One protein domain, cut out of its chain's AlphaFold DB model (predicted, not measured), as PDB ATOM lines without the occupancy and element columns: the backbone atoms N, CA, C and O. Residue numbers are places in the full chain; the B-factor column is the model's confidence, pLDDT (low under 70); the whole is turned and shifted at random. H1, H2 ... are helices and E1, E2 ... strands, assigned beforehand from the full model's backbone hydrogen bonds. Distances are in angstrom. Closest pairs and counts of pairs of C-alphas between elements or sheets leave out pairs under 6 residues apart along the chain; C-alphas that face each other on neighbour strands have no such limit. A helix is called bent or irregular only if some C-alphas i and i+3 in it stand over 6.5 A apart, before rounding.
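AT A GLANCE: This is residues 5 to 123 of the 125 residues of an uncharacterized protein of Sphingobium sp. B1D3A (UniProt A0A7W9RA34). A small hairpin of two short strands, E1 and E2, sits at one end of a helical body, packed on H4 and on the last part of H3. In the body the long helices H3 and H5 run side by side in opposite ways, H4 crosses H3, H1 packs on H5, and the short H2 packs on H1; the unnamed stretch of residues 16 to 33 loops out at the end away from the hairpin. The printed part has 119 residues, with five named helices and two named strands in the order H1 H2 H3 H4 E1 E2 H5, the two strands antiparallel, and its class is mostly helix. It is compact, with a radius of gyration of the C-alphas of 13.6 A and spans of 42 by 31 by 24 A.

IN THESE COORDINATES: E1 is residues 88 to 90 and E2 residues 97 to 99. H4 is residues 73 to 84, 16.3 A from first to last C-alpha, and H3 is residues 47 to 62, 22.2 A. H5, residues 102 to 122, is 29.4 A long and ends with C-alpha 122 at (-52.192, -47.631, 12.444). It is irregular, with C-alphas 105 and 108 7.0 A apart, and has a kink of 40 degrees near residue 109. H1, residues 5 to 15, begins with C-alpha 5 at (-24.792, -33.759, 3.819) and is 15.5 A long; H2 is residues 34 to 37.

HOW THE PARTS SIT: E1 and E2 form a hairpin, antiparallel at 149 degrees, with N 89 and O 98 within hydrogen-bond range at 2.9 A. The closest C-alphas of H4 and E1, those of Cys 83 and Asp 89, are 5.3 A apart; those of H3 and E2, Met 60 and Phe 98, are 7.3 A apart. H3 touches H4 with residues 52 to 56 alone, closest at the C-alphas of Val 56 and His 75, 6.3 A, at a steep tilt of 66 degrees, the same way. H3 and H5 touch at a shallow tilt of 29 degrees, opposite ways, closest at the C-alphas of Asp 50 and Ala 118, 6.3 A. H1 touches H5 at a steep tilt of 39 degrees, the same way, closest at the C-alphas of Ile 15 and Leu 110, 6.6 A. H1 and H2 touch, closest at the C-alphas of Leu 11 and Ile 37, 6.1 A. H4 and H5 are apart. The helix packing is mostly crossed, but only just. Every O i to N i+4 pair is within hydrogen-bond range in H1, H3 and H4, and 15 of 17 in H5; H2 is too short for such a pair.

THE WHOLE: The two C-alphas farthest apart, those of Trp 24 and Ile 92, are 42.7 A apart. The printed part has no cut, and the link from H1 to H2, 18 residues, is long. The mean pLDDT of the printed part is 87.8; residue 43, residues 66 to 69 and residues 92 to 95 are under 70.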
ATOM      1  N   THR A   5     -24.880 -33.071   5.117       86.38
ATOM      2  CA  THR A   5     -24.792 -33.759   3.819       86.38
ATOM      3  C   THR A   5     -25.231 -35.211   3.948       86.38
ATOM      4  O   THR A   5     -26.032 -35.691   3.141       86.38
ATOM      5  N   GLU A   6     -24.762 -35.902   4.986       89.56
ATOM      6  CA  GLU A   6     -25.201 -37.271   5.270       89.56
ATOM      7  C   GLU A   6     -26.693 -37.319   5.638       89.56
ATOM      8  O   GLU A   6     -27.417 -38.199   5.164       89.56
ATOM      9  N   ALA A   7     -27.181 -36.325   6.391       90.00
ATOM     10  CA  ALA A   7     -28.602 -36.167   6.702       90.00
ATOM     11  C   ALA A   7     -29.466 -36.124   5.432       90.00
ATOM     12  O   ALA A   7     -30.429 -36.883   5.285       90.00
ATOM     13  N   MET A   8     -29.086 -35.271   4.474       94.44
ATOM     14  CA  MET A   8     -29.820 -35.107   3.218       94.44
ATOM     15  C   MET A   8     -29.742 -36.346   2.337       94.44
ATOM     16  O   MET A   8     -30.746 -36.737   1.741       94.44
ATOM     17  N   LYS A   9     -28.581 -37.005   2.272       94.19
ATOM     18  CA  LYS A   9     -28.430 -38.262   1.532       94.19
ATOM     19  C   LYS A   9     -29.372 -39.338   2.071       94.19
ATOM     20  O   LYS A   9     -30.051 -39.997   1.283       94.19
ATOM     21  N   ARG A  10     -29.446 -39.483   3.396       93.00
ATOM     22  CA  ARG A  10     -30.340 -40.438   4.059       93.00
ATOM     23  C   ARG A  10     -31.804 -40.118   3.792       93.00
ATOM     24  O   ARG A  10     -32.536 -40.992   3.340       93.00
ATOM     25  N   LEU A  11     -32.207 -38.866   3.997       95.62
ATOM     26  CA  LEU A  11     -33.578 -38.434   3.744       95.62
ATOM     27  C   LEU A  11     -33.991 -38.676   2.294       95.62
ATOM     28  O   LEU A  11     -35.027 -39.287   2.059       95.62
ATOM     29  N   LYS A  12     -33.170 -38.253   1.325       96.38
ATOM     30  CA  LYS A  12     -33.439 -38.458  -0.106       96.38
ATOM     31  C   LYS A  12     -33.567 -39.935  -0.461       96.38
ATOM     32  O   LYS A  12     -34.445 -40.293  -1.242       96.38
ATOM     33  N   SER A  13     -32.706 -40.777   0.106       95.56
ATOM     34  CA  SER A  13     -32.780 -42.224  -0.089       95.56
ATOM     35  C   SER A  13     -34.086 -42.797   0.455       95.56
ATOM     36  O   SER A  13     -34.685 -43.640  -0.204       95.56
ATOM     37  N   GLU A  14     -34.532 -42.346   1.627       95.44
ATOM     38  CA  GLU A  14     -35.744 -42.870   2.258       95.44
ATOM     39  C   GLU A  14     -37.008 -42.393   1.535       95.44
ATOM     40  O   GLU A  14     -37.830 -43.210   1.135       95.44
ATOM     41  N   ILE A  15     -37.150 -41.088   1.264       96.25
ATOM     42  CA  ILE A  15     -38.346 -40.545   0.588       96.25
ATOM     43  C   ILE A  15     -38.529 -41.093  -0.835       96.25
ATOM     44  O   ILE A  15     -39.656 -41.112  -1.338       96.25
ATOM     45  N   ALA A  16     -37.445 -41.545  -1.479       96.56
ATOM     46  CA  ALA A  16     -37.480 -42.178  -2.794       96.56
ATOM     47  C   ALA A  16     -38.064 -43.600  -2.769       96.56
ATOM     48  O   ALA A  16     -38.470 -44.101  -3.820       96.56
ATOM     49  N   LYS A  17     -38.134 -44.249  -1.601       96.25
ATOM     50  CA  LYS A  17     -38.724 -45.583  -1.477       96.25
ATOM     51  C   LYS A  17     -40.242 -45.551  -1.726       96.25
ATOM     52  O   LYS A  17     -40.899 -44.540  -1.439       96.25
ATOM     53  N   PRO A  18     -40.821 -46.650  -2.246       95.38
ATOM     54  CA  PRO A  18     -42.266 -46.835  -2.345       95.38
ATOM     55  C   PRO A  18     -42.982 -46.577  -1.018       95.38
ATOM     56  O   PRO A  18     -42.444 -46.864   0.044       95.38
ATOM     57  N   GLN A  19     -44.198 -46.041  -1.072       94.50
ATOM     58  CA  GLN A  19     -45.009 -45.825   0.127       94.50
ATOM     59  C   GLN A  19     -45.423 -47.164   0.760       94.50
ATOM     60  O   GLN A  19     -45.685 -48.130   0.040       94.50
ATOM     61  N   LEU A  20     -45.532 -47.204   2.091       90.31
ATOM     62  CA  LEU A  20     -46.165 -48.318   2.796       90.31
ATOM     63  C   LEU A  20     -47.657 -48.366   2.436       90.31
ATOM     64  O   LEU A  20     -48.375 -47.396   2.670       90.31
ATOM     65  N   THR A  21     -48.130 -49.482   1.881       87.06
ATOM     66  CA  THR A  21     -49.556 -49.663   1.555       87.06
ATOM     67  C   THR A  21     -50.262 -50.596   2.528       87.06
ATOM     68  O   THR A  21     -51.459 -50.450   2.765       87.06
ATOM     69  N   GLU A  22     -49.530 -51.558   3.094       83.50
ATOM     70  CA  GLU A  22     -50.068 -52.563   4.004       83.50
ATOM     71  C   GLU A  22     -49.110 -52.817   5.177       83.50
ATOM     72  O   GLU A  22     -47.907 -52.979   4.988       83.50
ATOM     73  N   ARG A  23     -49.656 -52.931   6.396       81.62
ATOM     74  CA  ARG A  23     -48.902 -53.097   7.657       81.62
ATOM     75  C   ARG A  23     -47.857 -54.222   7.642       81.62
ATOM     76  O   ARG A  23     -46.815 -54.113   8.278       81.62
ATOM     77  N   TRP A  24     -48.105 -55.323   6.930       82.19
ATOM     78  CA  TRP A  24     -47.168 -56.457   6.882       82.19
ATOM     79  C   TRP A  24     -45.881 -56.162   6.098       82.19
ATOM     80  O   TRP A  24     -44.917 -56.909   6.232       82.19
ATOM     81  N   GLN A  25     -45.849 -55.092   5.300       82.50
ATOM     82  CA  GLN A  25     -44.650 -54.636   4.591       82.50
ATOM     83  C   GLN A  25     -43.694 -53.852   5.509       82.50
ATOM     84  O   GLN A  25     -42.550 -53.601   5.126       82.50
ATOM     85  N   ARG A  26     -44.139 -53.452   6.710       79.56
ATOM     86  CA  ARG A  26     -43.331 -52.682   7.666       79.56
ATOM     87  C   ARG A  26     -42.038 -53.414   8.023       79.56
ATOM     88  O   ARG A  26     -42.032 -54.628   8.231       79.56
ATOM     89  N   GLY A  27     -40.960 -52.646   8.177       74.62
ATOM     90  CA  GLY A  27     -39.651 -53.157   8.590       74.62
ATOM     91  C   GLY A  27     -38.907 -53.892   7.477       74.62
ATOM     92  O   GLY A  27     -37.860 -54.480   7.735       74.62
ATOM     93  N   THR A  28     -39.440 -53.866   6.253       81.81
ATOM     94  CA  THR A  28     -38.682 -54.228   5.057       81.81
ATOM     95  C   THR A  28     -37.897 -53.012   4.573       81.81
ATOM     96  O   THR A  28     -38.384 -51.884   4.626       81.81
ATOM     97  N   ASP A  29     -36.682 -53.235   4.075       82.94
ATOM     98  CA  ASP A  29     -35.829 -52.149   3.569       82.94
ATOM     99  C   ASP A  29     -36.348 -51.547   2.245       82.94
ATOM    100  O   ASP A  29     -35.875 -50.491   1.813       82.94
ATOM    101  N   ASP A  30     -37.332 -52.203   1.622       89.75
ATOM    102  CA  ASP A  30     -37.852 -51.908   0.286       89.75
ATOM    103  C   ASP A  30     -38.995 -50.882   0.270       89.75
ATOM    104  O   ASP A  30     -39.377 -50.412  -0.804       89.75
ATOM    105  N   VAL A  31     -39.551 -50.525   1.430       93.88
ATOM    106  CA  VAL A  31     -40.623 -49.526   1.555       93.88
ATOM    107  C   VAL A  31     -40.180 -48.360   2.427       93.88
ATOM    108  O   VAL A  31     -39.229 -48.454   3.201       93.88
ATOM    109  N   PHE A  32     -40.860 -47.233   2.267       95.12
ATOM    110  CA  PHE A  32     -40.662 -46.044   3.075       95.12
ATOM    111  C   PHE A  32     -41.009 -46.342   4.535       95.12
ATOM    112  O   PHE A  32     -42.150 -46.694   4.842       95.12
ATOM    113  N   ASP A  33     -40.036 -46.133   5.418       93.12
ATOM    114  CA  ASP A  33     -40.235 -46.068   6.862       93.12
ATOM    115  C   ASP A  33     -39.529 -44.802   7.384       93.12
ATOM    116  O   ASP A  33     -38.300 -44.683   7.296       93.12
ATOM    117  N   PRO A  34     -40.274 -43.824   7.924       94.00
ATOM    118  CA  PRO A  34     -39.688 -42.568   8.369       94.00
ATOM    119  C   PRO A  34     -38.711 -42.748   9.538       94.00
ATOM    120  O   PRO A  34     -37.808 -41.926   9.722       94.00
ATOM    121  N   TRP A  35     -38.824 -43.828  10.314       92.94
ATOM    122  CA  TRP A  35     -37.943 -44.089  11.449       92.94
ATOM    123  C   TRP A  35     -36.544 -44.544  11.015       92.94
ATOM    124  O   TRP A  35     -35.586 -44.317  11.754       92.94
ATOM    125  N   ASN A  36     -36.367 -45.042   9.783       92.19
ATOM    126  CA  ASN A  36     -35.043 -45.335   9.205       92.19
ATOM    127  C   ASN A  36     -34.164 -44.080   9.041       92.19
ATOM    128  O   ASN A  36     -32.927 -44.159   8.990       92.19
ATOM    129  N   ILE A  37     -34.789 -42.901   8.995       92.50
ATOM    130  CA  ILE A  37     -34.097 -41.610   8.972       92.50
ATOM    131  C   ILE A  37     -33.354 -41.380  10.301       92.50
ATOM    132  O   ILE A  37     -32.280 -40.775  10.310       92.50
ATOM    133  N   PHE A  38     -33.867 -41.935  11.406       90.88
ATOM    134  CA  PHE A  38     -33.379 -41.729  12.769       90.88
ATOM    135  C   PHE A  38     -32.940 -43.055  13.412       90.88
ATOM    136  O   PHE A  38     -33.678 -43.637  14.205       90.88
ATOM    137  N   PRO A  39     -31.703 -43.525  13.167       82.44
ATOM    138  CA  PRO A  39     -31.227 -44.828  13.646       82.44
ATOM    139  C   PRO A  39     -31.144 -44.953  15.180       82.44
ATOM    140  O   PRO A  39     -30.862 -46.031  15.693       82.44
ATOM    141  N   CYS A  40     -31.349 -43.865  15.928       83.12
ATOM    142  CA  CYS A  40     -31.444 -43.891  17.387       83.12
ATOM    143  C   CYS A  40     -32.826 -44.318  17.905       83.12
ATOM    144  O   CYS A  40     -32.962 -44.582  19.100       83.12
ATOM    145  N   PHE A  41     -33.844 -44.350  17.044       83.38
ATOM    146  CA  PHE A  41     -35.205 -44.690  17.421       83.38
ATOM    147  C   PHE A  41     -35.619 -46.047  16.877       83.38
ATOM    148  O   PHE A  41     -35.382 -46.386  15.725       83.38
ATOM    149  N   TYR A  42     -36.351 -46.769  17.715       75.12
ATOM    150  CA  TYR A  42     -37.245 -47.826  17.272       75.12
ATOM    151  C   TYR A  42     -38.681 -47.310  17.432       75.12
ATOM    152  O   TYR A  42     -39.410 -47.740  18.320       75.12
ATOM    153  N   GLY A  43     -39.041 -46.279  16.660       65.44
ATOM    154  CA  GLY A  43     -40.294 -45.524  16.830       65.44
ATOM    155  C   GLY A  43     -41.551 -46.235  16.316       65.44
ATOM    156  O   GLY A  43     -42.657 -45.881  16.706       65.44
ATOM    157  N   SER A  44     -41.398 -47.296  15.522       71.31
ATOM    158  CA  SER A  44     -42.483 -48.000  14.823       71.31
ATOM    159  C   SER A  44     -43.375 -48.902  15.700       71.31
ATOM    160  O   SER A  44     -44.160 -49.697  15.175       71.31
ATOM    161  N   TYR A  45     -43.268 -48.793  17.029       80.06
ATOM    162  CA  TYR A  45     -44.063 -49.562  17.998       80.06
ATOM    163  C   TYR A  45     -45.272 -48.805  18.561       80.06
ATOM    164  O   TYR A  45     -46.061 -49.408  19.288       80.06
ATOM    165  N   SER A  46     -45.416 -47.502  18.295       88.81
ATOM    166  CA  SER A  46     -46.505 -46.706  18.864       88.81
ATOM    167  C   SER A  46     -46.934 -45.573  17.941       88.81
ATOM    168  O   SER A  46     -46.122 -44.712  17.609       88.81
ATOM    169  N   SER A  47     -48.232 -45.510  17.637       92.06
ATOM    170  CA  SER A  47     -48.845 -44.397  16.899       92.06
ATOM    171  C   SER A  47     -48.567 -43.030  17.528       92.06
ATOM    172  O   SER A  47     -48.351 -42.056  16.816       92.06
ATOM    173  N   ALA A  48     -48.436 -42.964  18.859       91.81
ATOM    174  CA  ALA A  48     -48.114 -41.729  19.569       91.81
ATOM    175  C   ALA A  48     -46.742 -41.137  19.184       91.81
ATOM    176  O   ALA A  48     -46.544 -39.926  19.301       91.81
ATOM    177  N   PHE A  49     -45.786 -41.964  18.739       92.81
ATOM    178  CA  PHE A  49     -44.506 -41.471  18.225       92.81
ATOM    179  C   PHE A  49     -44.687 -40.790  16.867       92.81
ATOM    180  O   PHE A  49     -44.134 -39.708  16.663       92.81
ATOM    181  N   ASP A  50     -45.471 -41.391  15.969       94.38
ATOM    182  CA  ASP A  50     -45.776 -40.807  14.661       94.38
ATOM    183  C   ASP A  50     -46.578 -39.512  14.818       94.38
ATOM    184  O   ASP A  50     -46.208 -38.501  14.224       94.38
ATOM    185  N   ASP A  51     -47.595 -39.491  15.682       93.56
ATOM    186  CA  ASP A  51     -48.392 -38.293  15.973       93.56
ATOM    187  C   ASP A  51     -47.515 -37.135  16.468       93.56
ATOM    188  O   ASP A  51     -47.624 -36.002  15.990       93.56
ATOM    189  N   MET A  52     -46.601 -37.424  17.400       93.12
ATOM    190  CA  MET A  52     -45.658 -36.443  17.938       93.12
ATOM    191  C   MET A  52     -44.704 -35.928  16.854       93.12
ATOM    192  O   MET A  52     -44.535 -34.713  16.711       93.12
ATOM    193  N   ALA A  53     -44.110 -36.821  16.056       94.12
ATOM    194  CA  ALA A  53     -43.197 -36.439  14.982       94.12
ATOM    195  C   ALA A  53     -43.911 -35.597  13.914       94.12
ATOM    196  O   ALA A  53     -43.417 -34.535  13.526       94.12
ATOM    197  N   ILE A  54     -45.106 -36.016  13.490       94.81
ATOM    198  CA  ILE A  54     -45.948 -35.297  12.530       94.81
ATOM    199  C   ILE A  54     -46.318 -33.918  13.073       94.81
ATOM    200  O   ILE A  54     -46.261 -32.947  12.314       94.81
ATOM    201  N   LEU A  55     -46.661 -33.792  14.359       92.56
ATOM    202  CA  LEU A  55     -46.965 -32.497  14.969       92.56
ATOM    203  C   LEU A  55     -45.743 -31.573  14.947       92.56
ATOM    204  O   LEU A  55     -45.855 -30.435  14.490       92.56
ATOM    205  N   VAL A  56     -44.565 -32.057  15.354       92.00
ATOM    206  CA  VAL A  56     -43.328 -31.258  15.317       92.00
ATOM    207  C   VAL A  56     -43.009 -30.801  13.893       92.00
ATOM    208  O   VAL A  56     -42.772 -29.613  13.682       92.00
ATOM    209  N   LEU A  57     -43.040 -31.707  12.915       93.69
ATOM    210  CA  LEU A  57     -42.734 -31.404  11.512       93.69
ATOM    211  C   LEU A  57     -43.777 -30.471  10.871       93.69
ATOM    212  O   LEU A  57     -43.414 -29.574  10.110       93.69
ATOM    213  N   SER A  58     -45.061 -30.622  11.214       93.00
ATOM    214  CA  SER A  58     -46.124 -29.701  10.774       93.00
ATOM    215  C   SER A  58     -45.894 -28.304  11.347       93.00
ATOM    216  O   SER A  58     -45.909 -27.314  10.616       93.00
ATOM    217  N   ASN A  59     -45.580 -28.215  12.641       90.00
ATOM    218  CA  ASN A  59     -45.266 -26.946  13.296       90.00
ATOM    219  C   ASN A  59     -44.008 -26.314  12.707       90.00
ATOM    220  O   ASN A  59     -43.933 -25.084  12.623       90.00
ATOM    221  N   MET A  60     -43.062 -27.144  12.246       89.31
ATOM    222  CA  MET A  60     -41.900 -26.664  11.516       89.31
ATOM    223  C   MET A  60     -42.261 -25.983  10.210       89.31
ATOM    224  O   MET A  60     -41.849 -24.846   9.963       89.31
ATOM    225  N   GLN A  61     -43.064 -26.660   9.400       90.44
ATOM    226  CA  GLN A  61     -43.517 -26.151   8.116       90.44
ATOM    227  C   GLN A  61     -44.330 -24.856   8.279       90.44
ATOM    228  O   GLN A  61     -44.166 -23.910   7.509       90.44
ATOM    229  N   GLU A  62     -45.177 -24.790   9.306       89.56
ATOM    230  CA  GLU A  62     -46.038 -23.638   9.593       89.56
ATOM    231  C   GLU A  62     -45.336 -22.510  10.366       89.56
ATOM    232  O   GLU A  62     -45.926 -21.447  10.572       89.56
ATOM    233  N   ARG A  63     -44.082 -22.717  10.789       86.50
ATOM    234  CA  ARG A  63     -43.288 -21.778  11.602       86.50
ATOM    235  C   ARG A  63     -43.956 -21.413  12.943       86.50
ATOM    236  O   ARG A  63     -43.830 -20.282  13.415       86.50
ATOM    237  N   LYS A  64     -44.648 -22.369  13.577       83.19
ATOM    238  CA  LYS A  64     -45.386 -22.213  14.853       83.19
ATOM    239  C   LYS A  64     -44.631 -22.805  16.054       83.19
ATOM    240  O   LYS A  64     -45.110 -23.688  16.758       83.19
ATOM    241  N   TRP A  65     -43.412 -22.327  16.277       72.44
ATOM    242  CA  TRP A  65     -42.453 -22.883  17.240       72.44
ATOM    243  C   TRP A  65     -42.879 -22.750  18.703       72.44
ATOM    244  O   TRP A  65     -43.102 -21.629  19.163       72.44
ATOM    245  N   GLY A  66     -42.953 -23.868  19.443       61.66
ATOM    246  CA  GLY A  66     -43.036 -23.900  20.913       61.66
ATOM    247  C   GLY A  66     -44.176 -23.084  21.533       61.66
ATOM    248  O   GLY A  66     -44.086 -22.681  22.692       61.66
ATOM    249  N   SER A  67     -45.205 -22.777  20.744       60.28
ATOM    250  CA  SER A  67     -46.299 -21.857  21.083       60.28
ATOM    251  C   SER A  67     -47.678 -22.493  20.905       60.28
ATOM    252  O   SER A  67     -48.690 -21.828  21.122       60.28
ATOM    253  N   LEU A  68     -47.726 -23.778  20.546       63.84
ATOM    254  CA  LEU A  68     -48.962 -24.526  20.367       63.84
ATOM    255  C   LEU A  68     -49.283 -25.375  21.597       63.84
ATOM    256  O   LEU A  68     -48.426 -26.047  22.171       63.84
ATOM    257  N   GLU A  69     -50.555 -25.332  21.978       66.25
ATOM    258  CA  GLU A  69     -51.156 -26.220  22.965       66.25
ATOM    259  C   GLU A  69     -50.985 -27.683  22.510       66.25
ATOM    260  O   GLU A  69     -51.223 -28.002  21.347       66.25
ATOM    261  N   GLY A  70     -50.532 -28.562  23.410       71.44
ATOM    262  CA  GLY A  70     -50.324 -29.991  23.126       71.44
ATOM    263  C   GLY A  70     -48.862 -30.437  23.014       71.44
ATOM    264  O   GLY A  70     -48.588 -31.627  23.162       71.44
ATOM    265  N   GLU A  71     -47.907 -29.516  22.847       84.12
ATOM    266  CA  GLU A  71     -46.489 -29.876  22.923       84.12
ATOM    267  C   GLU A  71     -46.021 -30.105  24.367       84.12
ATOM    268  O   GLU A  71     -46.445 -29.444  25.315       84.12
ATOM    269  N   ASN A  72     -45.106 -31.055  24.529       86.94
ATOM    270  CA  ASN A  72     -44.500 -31.439  25.800       86.94
ATOM    271  C   ASN A  72     -43.013 -31.782  25.593       86.94
ATOM    272  O   ASN A  72     -42.497 -31.684  24.479       86.94
ATOM    273  N   LEU A  73     -42.337 -32.252  26.645       87.75
ATOM    274  CA  LEU A  73     -40.913 -32.601  26.595       87.75
ATOM    275  C   LEU A  73     -40.549 -33.559  25.445       87.75
ATOM    276  O   LEU A  73     -39.479 -33.415  24.866       87.75
ATOM    277  N   ALA A  74     -41.417 -34.503  25.066       88.56
ATOM    278  CA  ALA A  74     -41.129 -35.418  23.958       88.56
ATOM    279  C   ALA A  74     -40.951 -34.676  22.621       88.56
ATOM    280  O   ALA A  74     -40.080 -35.030  21.830       88.56
ATOM    281  N   HIS A  75     -41.716 -33.604  22.408       89.94
ATOM    282  CA  HIS A  75     -41.639 -32.771  21.209       89.94
ATOM    283  C   HIS A  75     -40.341 -31.960  21.182       89.94
ATOM    284  O   HIS A  75     -39.711 -31.821  20.137       89.94
ATOM    285  N   GLU A  76     -39.912 -31.438  22.334       88.31
ATOM    286  CA  GLU A  76     -38.609 -30.774  22.474       88.31
ATOM    287  C   GLU A  76     -37.465 -31.759  22.194       88.31
ATOM    288  O   GLU A  76     -36.594 -31.475  21.377       88.31
ATOM    289  N   MET A  77     -37.524 -32.965  22.764       89.25
ATOM    290  CA  MET A  77     -36.522 -34.010  22.533       89.25
ATOM    291  C   MET A  77     -36.473 -34.476  21.074       89.25
ATOM    292  O   MET A  77     -35.400 -34.787  20.562       89.25
ATOM    293  N   PHE A  78     -37.601 -34.512  20.367       91.56
ATOM    294  CA  PHE A  78     -37.591 -34.847  18.946       91.56
ATOM    295  C   PHE A  78     -36.929 -33.753  18.097       91.56
ATOM    296  O   PHE A  78     -36.203 -34.063  17.153       91.56
ATOM    297  N   ARG A  79     -37.072 -32.476  18.471       90.38
ATOM    298  CA  ARG A  79     -36.302 -31.385  17.845       90.38
ATOM    299  C   ARG A  79     -34.808 -31.517  18.106       90.38
ATOM    300  O   ARG A  79     -34.033 -31.325  17.174       90.38
ATOM    301  N   GLU A  80     -34.418 -31.930  19.312       89.06
ATOM    302  CA  GLU A  80     -33.025 -32.290  19.623       89.06
ATOM    303  C   GLU A  80     -32.502 -33.371  18.686       89.06
ATOM    304  O   GLU A  80     -31.379 -33.261  18.189       89.06
ATOM    305  N   VAL A  81     -33.320 -34.372  18.362       91.38
ATOM    306  CA  VAL A  81     -32.942 -35.386  17.374       91.38
ATOM    307  C   VAL A  81     -32.781 -34.776  15.983       91.38
ATOM    308  O   VAL A  81     -31.753 -35.005  15.349       91.38
ATOM    309  N   LEU A  82     -33.724 -33.955  15.515       92.25
ATOM    310  CA  LEU A  82     -33.612 -33.288  14.211       92.25
ATOM    311  C   LEU A  82     -32.327 -32.454  14.100       92.25
ATOM    312  O   LEU A  82     -31.632 -32.532  13.086       92.25
ATOM    313  N   CYS A  83     -31.973 -31.716  15.153       90.69
ATOM    314  CA  CYS A  83     -30.730 -30.953  15.212       90.69
ATOM    315  C   CYS A  83     -29.492 -31.857  15.244       90.69
ATOM    316  O   CYS A  83     -28.528 -31.636  14.514       90.69
ATOM    317  N   THR A  84     -29.526 -32.918  16.050       89.56
ATOM    318  CA  THR A  84     -28.419 -33.880  16.179       89.56
ATOM    319  C   THR A  84     -28.125 -34.587  14.856       89.56
ATOM    320  O   THR A  84     -26.962 -34.810  14.519       89.56
ATOM    321  N   PHE A  85     -29.167 -34.906  14.088       91.00
ATOM    322  CA  PHE A  85     -29.057 -35.562  12.787       91.00
ATOM    323  C   PHE A  85     -28.940 -34.586  11.611       91.00
ATOM    324  O   PHE A  85     -28.968 -35.033  10.474       91.00
ATOM    325  N   GLY A  86     -28.777 -33.280  11.846       91.69
ATOM    326  CA  GLY A  86     -28.481 -32.310  10.786       91.69
ATOM    327  C   GLY A  86     -29.652 -31.906   9.903       91.69
ATOM    328  O   GLY A  86     -29.430 -31.339   8.834       91.69
ATOM    329  N   PHE A  87     -30.881 -32.147  10.346       93.00
ATOM    330  CA  PHE A  87     -32.090 -31.671   9.672       93.00
ATOM    331  C   PHE A  87     -32.453 -30.242  10.063       93.00
ATOM    332  O   PHE A  87     -33.055 -29.514   9.278       93.00
ATOM    333  N   ALA A  88     -32.074 -29.821  11.264       91.44
ATOM    334  CA  ALA A  88     -32.360 -28.489  11.760       91.44
ATOM    335  C   ALA A  88     -31.162 -27.903  12.506       91.44
ATOM    336  O   ALA A  88     -30.266 -28.634  12.919       91.44
ATOM    337  N   ASP A  89     -31.186 -26.593  12.711       88.81
ATOM    338  CA  ASP A  89     -30.273 -25.908  13.616       88.81
ATOM    339  C   ASP A  89     -31.031 -25.322  14.800       88.81
ATOM    340  O   ASP A  89     -32.189 -24.890  14.695       88.81
ATOM    341  N   TYR A  90     -30.340 -25.271  15.938       81.94
ATOM    342  CA  TYR A  90     -30.849 -24.579  17.105       81.94
ATOM    343  C   TYR A  90     -30.956 -23.082  16.870       81.94
ATOM    344  O   TYR A  90     -30.005 -22.419  16.456       81.94
ATOM    345  N   GLY A  91     -32.116 -22.539  17.232       72.44
ATOM    346  CA  GLY A  91     -32.228 -21.125  17.531       72.44
ATOM    347  C   GLY A  91     -31.589 -20.764  18.873       72.44
ATOM    348  O   GLY A  91     -30.849 -21.519  19.492       72.44
ATOM    349  N   ILE A  92     -31.973 -19.598  19.388       68.44
ATOM    350  CA  ILE A  92     -31.586 -19.135  20.731       68.44
ATOM    351  C   ILE A  92     -32.310 -19.938  21.842       68.44
ATOM    352  O   ILE A  92     -31.928 -19.879  23.007       68.44
ATOM    353  N   SER A  93     -33.355 -20.701  21.499       67.12
ATOM    354  CA  SER A  93     -34.166 -21.499  22.429       67.12
ATOM    355  C   SER A  93     -34.318 -22.929  21.906       67.12
ATOM    356  O   SER A  93     -34.641 -23.076  20.729       67.12
ATOM    357  N   PRO A  94     -34.213 -23.967  22.761       62.00
ATOM    358  CA  PRO A  94     -34.411 -25.362  22.349       62.00
ATOM    359  C   PRO A  94     -35.838 -25.648  21.853       62.00
ATOM    360  O   PRO A  94     -36.081 -26.546  21.056       62.00
ATOM    361  N   ARG A  95     -36.791 -24.796  22.249       67.94
ATOM    362  CA  ARG A  95     -38.180 -24.807  21.756       67.94
ATOM    363  C   ARG A  95     -38.320 -24.381  20.287       67.94
ATOM    364  O   ARG A  95     -39.403 -24.495  19.719       67.94
ATOM    365  N   CYS A  96     -37.246 -23.865  19.689       72.56
ATOM    366  CA  CYS A  96     -37.206 -23.391  18.313       72.56
ATOM    367  C   CYS A  96     -36.044 -24.071  17.578       72.56
ATOM    368  O   CYS A  96     -34.878 -23.756  17.823       72.56
ATOM    369  N   CYS A  97     -36.368 -24.965  16.648       83.50
ATOM    370  CA  CYS A  97     -35.421 -25.489  15.671       83.50
ATOM    371  C   CYS A  97     -35.818 -24.982  14.285       83.50
ATOM    372  O   CYS A  97     -37.004 -24.832  14.001       83.50
ATOM    373  N   PHE A  98     -34.846 -24.688  13.431       88.12
ATOM    374  CA  PHE A  98     -35.109 -24.189  12.083       88.12
ATOM    375  C   PHE A  98     -34.645 -25.228  11.069       88.12
ATOM    376  O   PHE A  98     -33.495 -25.656  11.171       88.12
ATOM    377  N   PRO A  99     -35.498 -25.659  10.120       91.50
ATOM    378  CA  PRO A  99     -35.059 -26.559   9.062       91.50
ATOM    379  C   PRO A  99     -33.941 -25.891   8.256       91.50
ATOM    380  O   PRO A  99     -33.971 -24.677   8.049       91.50
ATOM    381  N   VAL A 100     -32.953 -26.670   7.820       89.62
ATOM    382  CA  VAL A 100     -31.774 -26.128   7.128       89.62
ATOM    383  C   VAL A 100     -31.663 -26.612   5.690       89.62
ATOM    384  O   VAL A 100     -31.878 -27.785   5.389       89.62
ATOM    385  N   GLY A 101     -31.265 -25.700   4.801       88.38
ATOM    386  CA  GLY A 101     -30.959 -26.003   3.404       88.38
ATOM    387  C   GLY A 101     -32.078 -26.779   2.707       88.38
ATOM    388  O   GLY A 101     -33.253 -26.441   2.818       88.38
ATOM    389  N   GLU A 102     -31.702 -27.856   2.022       93.06
ATOM    390  CA  GLU A 102     -32.634 -28.707   1.275       93.06
ATOM    391  C   GLU A 102     -33.676 -29.411   2.163       93.06
ATOM    392  O   GLU A 102     -34.702 -29.867   1.657       93.06
ATOM    393  N   PHE A 103     -33.464 -29.494   3.484       94.69
ATOM    394  CA  PHE A 103     -34.473 -30.063   4.374       94.69
ATOM    395  C   PHE A 103     -35.748 -29.223   4.391       94.69
ATOM    396  O   PHE A 103     -36.835 -29.792   4.400       94.69
ATOM    397  N   GLU A 104     -35.637 -27.889   4.362       94.06
ATOM    398  CA  GLU A 104     -36.815 -27.009   4.333       94.06
ATOM    399  C   GLU A 104     -37.664 -27.272   3.079       94.06
ATOM    400  O   GLU A 104     -38.892 -27.294   3.152       94.06
ATOM    401  N   GLU A 105     -37.016 -27.564   1.948       94.50
ATOM    402  CA  GLU A 105     -37.679 -27.886   0.680       94.50
ATOM    403  C   GLU A 105     -38.323 -29.280   0.685       94.50
ATOM    404  O   GLU A 105     -39.396 -29.475   0.110       94.50
ATOM    405  N   LEU A 106     -37.686 -30.256   1.340       96.44
ATOM    406  CA  LEU A 106     -38.159 -31.643   1.407       96.44
ATOM    407  C   LEU A 106     -39.139 -31.903   2.556       96.44
ATOM    408  O   LEU A 106     -39.841 -32.915   2.530       96.44
ATOM    409  N   LEU A 107     -39.232 -31.004   3.536       95.69
ATOM    410  CA  LEU A 107     -40.112 -31.137   4.695       95.69
ATOM    411  C   LEU A 107     -41.583 -31.397   4.312       95.69
ATOM    412  O   LEU A 107     -42.166 -32.321   4.880       95.69
ATOM    413  N   PRO A 108     -42.194 -30.694   3.332       96.94
ATOM    414  CA  PRO A 108     -43.559 -30.997   2.901       96.94
ATOM    415  C   PRO A 108     -43.707 -32.415   2.332       96.94
ATOM    416  O   PRO A 108     -44.710 -33.078   2.583       96.94
ATOM    417  N   VAL A 109     -42.704 -32.897   1.588       97.12
ATOM    418  CA  VAL A 109     -42.710 -34.245   0.991       97.12
ATOM    419  C   VAL A 109     -42.599 -35.307   2.079       97.12
ATOM    420  O   VAL A 109     -43.378 -36.261   2.088       97.12
ATOM    421  N   LEU A 110     -41.663 -35.122   3.014       97.44
ATOM    422  CA  LEU A 110     -41.501 -36.000   4.168       97.44
ATOM    423  C   LEU A 110     -42.795 -36.064   4.984       97.44
ATOM    424  O   LEU A 110     -43.254 -37.156   5.300       97.44
ATOM    425  N   LEU A 111     -43.397 -34.913   5.289       97.00
ATOM    426  CA  LEU A 111     -44.606 -34.838   6.104       97.00
ATOM    427  C   LEU A 111     -45.790 -35.565   5.456       97.00
ATOM    428  O   LEU A 111     -46.501 -36.295   6.147       97.00
ATOM    429  N   THR A 112     -45.990 -35.409   4.144       97.44
ATOM    430  CA  THR A 112     -47.034 -36.145   3.414       97.44
ATOM    431  C   THR A 112     -46.805 -37.652   3.492       97.44
ATOM    432  O   THR A 112     -47.698 -38.374   3.930       97.44
ATOM    433  N   LYS A 113     -45.597 -38.130   3.163       96.81
ATOM    434  CA  LYS A 113     -45.289 -39.570   3.210       96.81
ATOM    435  C   LYS A 113     -45.385 -40.150   4.620       96.81
ATOM    436  O   LYS A 113     -45.826 -41.285   4.783       96.81
ATOM    437  N   TRP A 114     -44.996 -39.385   5.641       96.69
ATOM    438  CA  TRP A 114     -45.095 -39.807   7.040       96.69
ATOM    439  C   TRP A 114     -46.555 -39.949   7.475       96.69
ATOM    440  O   TRP A 114     -46.911 -40.952   8.082       96.69
ATOM    441  N   ARG A 115     -47.431 -39.006   7.106       96.06
ATOM    442  CA  ARG A 115     -48.876 -39.118   7.377       96.06
ATOM    443  C   ARG A 115     -49.490 -40.343   6.700       96.06
ATOM    444  O   ARG A 115     -50.220 -41.082   7.348       96.06
ATOM    445  N   GLU A 116     -49.149 -40.586   5.436       94.81
ATOM    446  CA  GLU A 116     -49.594 -41.779   4.702       94.81
ATOM    447  C   GLU A 116     -49.065 -43.075   5.339       94.81
ATOM    448  O   GLU A 116     -49.786 -44.066   5.422       94.81
ATOM    449  N   TYR A 117     -47.817 -43.069   5.816       94.44
ATOM    450  CA  TYR A 117     -47.218 -44.195   6.535       94.44
ATOM    451  C   TYR A 117     -47.976 -44.473   7.837       94.44
ATOM    452  O   TYR A 117     -48.386 -45.607   8.071       94.44
ATOM    453  N   ALA A 118     -48.210 -43.439   8.649       94.00
ATOM    454  CA  ALA A 118     -48.919 -43.558   9.917       94.00
ATOM    455  C   ALA A 118     -50.359 -44.051   9.710       94.00
ATOM    456  O   ALA A 118     -50.819 -44.931  10.433       94.00
ATOM    457  N   GLU A 119     -51.060 -43.552   8.686       92.38
ATOM    458  CA  GLU A 119     -52.395 -44.044   8.342       92.38
ATOM    459  C   GLU A 119     -52.369 -45.530   7.961       92.38
ATOM    460  O   GLU A 119     -53.191 -46.297   8.455       92.38
ATOM    461  N   ALA A 120     -51.433 -45.958   7.108       90.94
ATOM    462  CA  ALA A 120     -51.334 -47.351   6.676       90.94
ATOM    463  C   ALA A 120     -50.950 -48.306   7.821       90.94
ATOM    464  O   ALA A 120     -51.478 -49.420   7.900       90.94
ATOM    465  N   GLU A 121     -50.055 -47.873   8.707       90.19
ATOM    466  CA  GLU A 121     -49.569 -48.668   9.834       90.19
ATOM    467  C   GLU A 121     -50.630 -48.817  10.935       90.19
ATOM    468  O   GLU A 121     -50.843 -49.921  11.447       90.19
ATOM    469  N   TRP A 122     -51.328 -47.726  11.262       90.12
ATOM    470  CA  TRP A 122     -52.192 -47.631  12.444       90.12
ATOM    471  C   TRP A 122     -53.693 -47.668  12.137       90.12
ATOM    472  O   TRP A 122     -54.497 -47.535  13.050       90.12
ATOM    473  N   LYS A 123     -54.101 -47.901  10.880       79.62
ATOM    474  CA  LYS A 123     -55.511 -47.898  10.424       79.62
ATOM    475  C   LYS A 123     -56.508 -48.687  11.291       79.62
ATOM    476  O   LYS A 123     -57.708 -48.442  11.197       79.62
TER     477      LYS A 123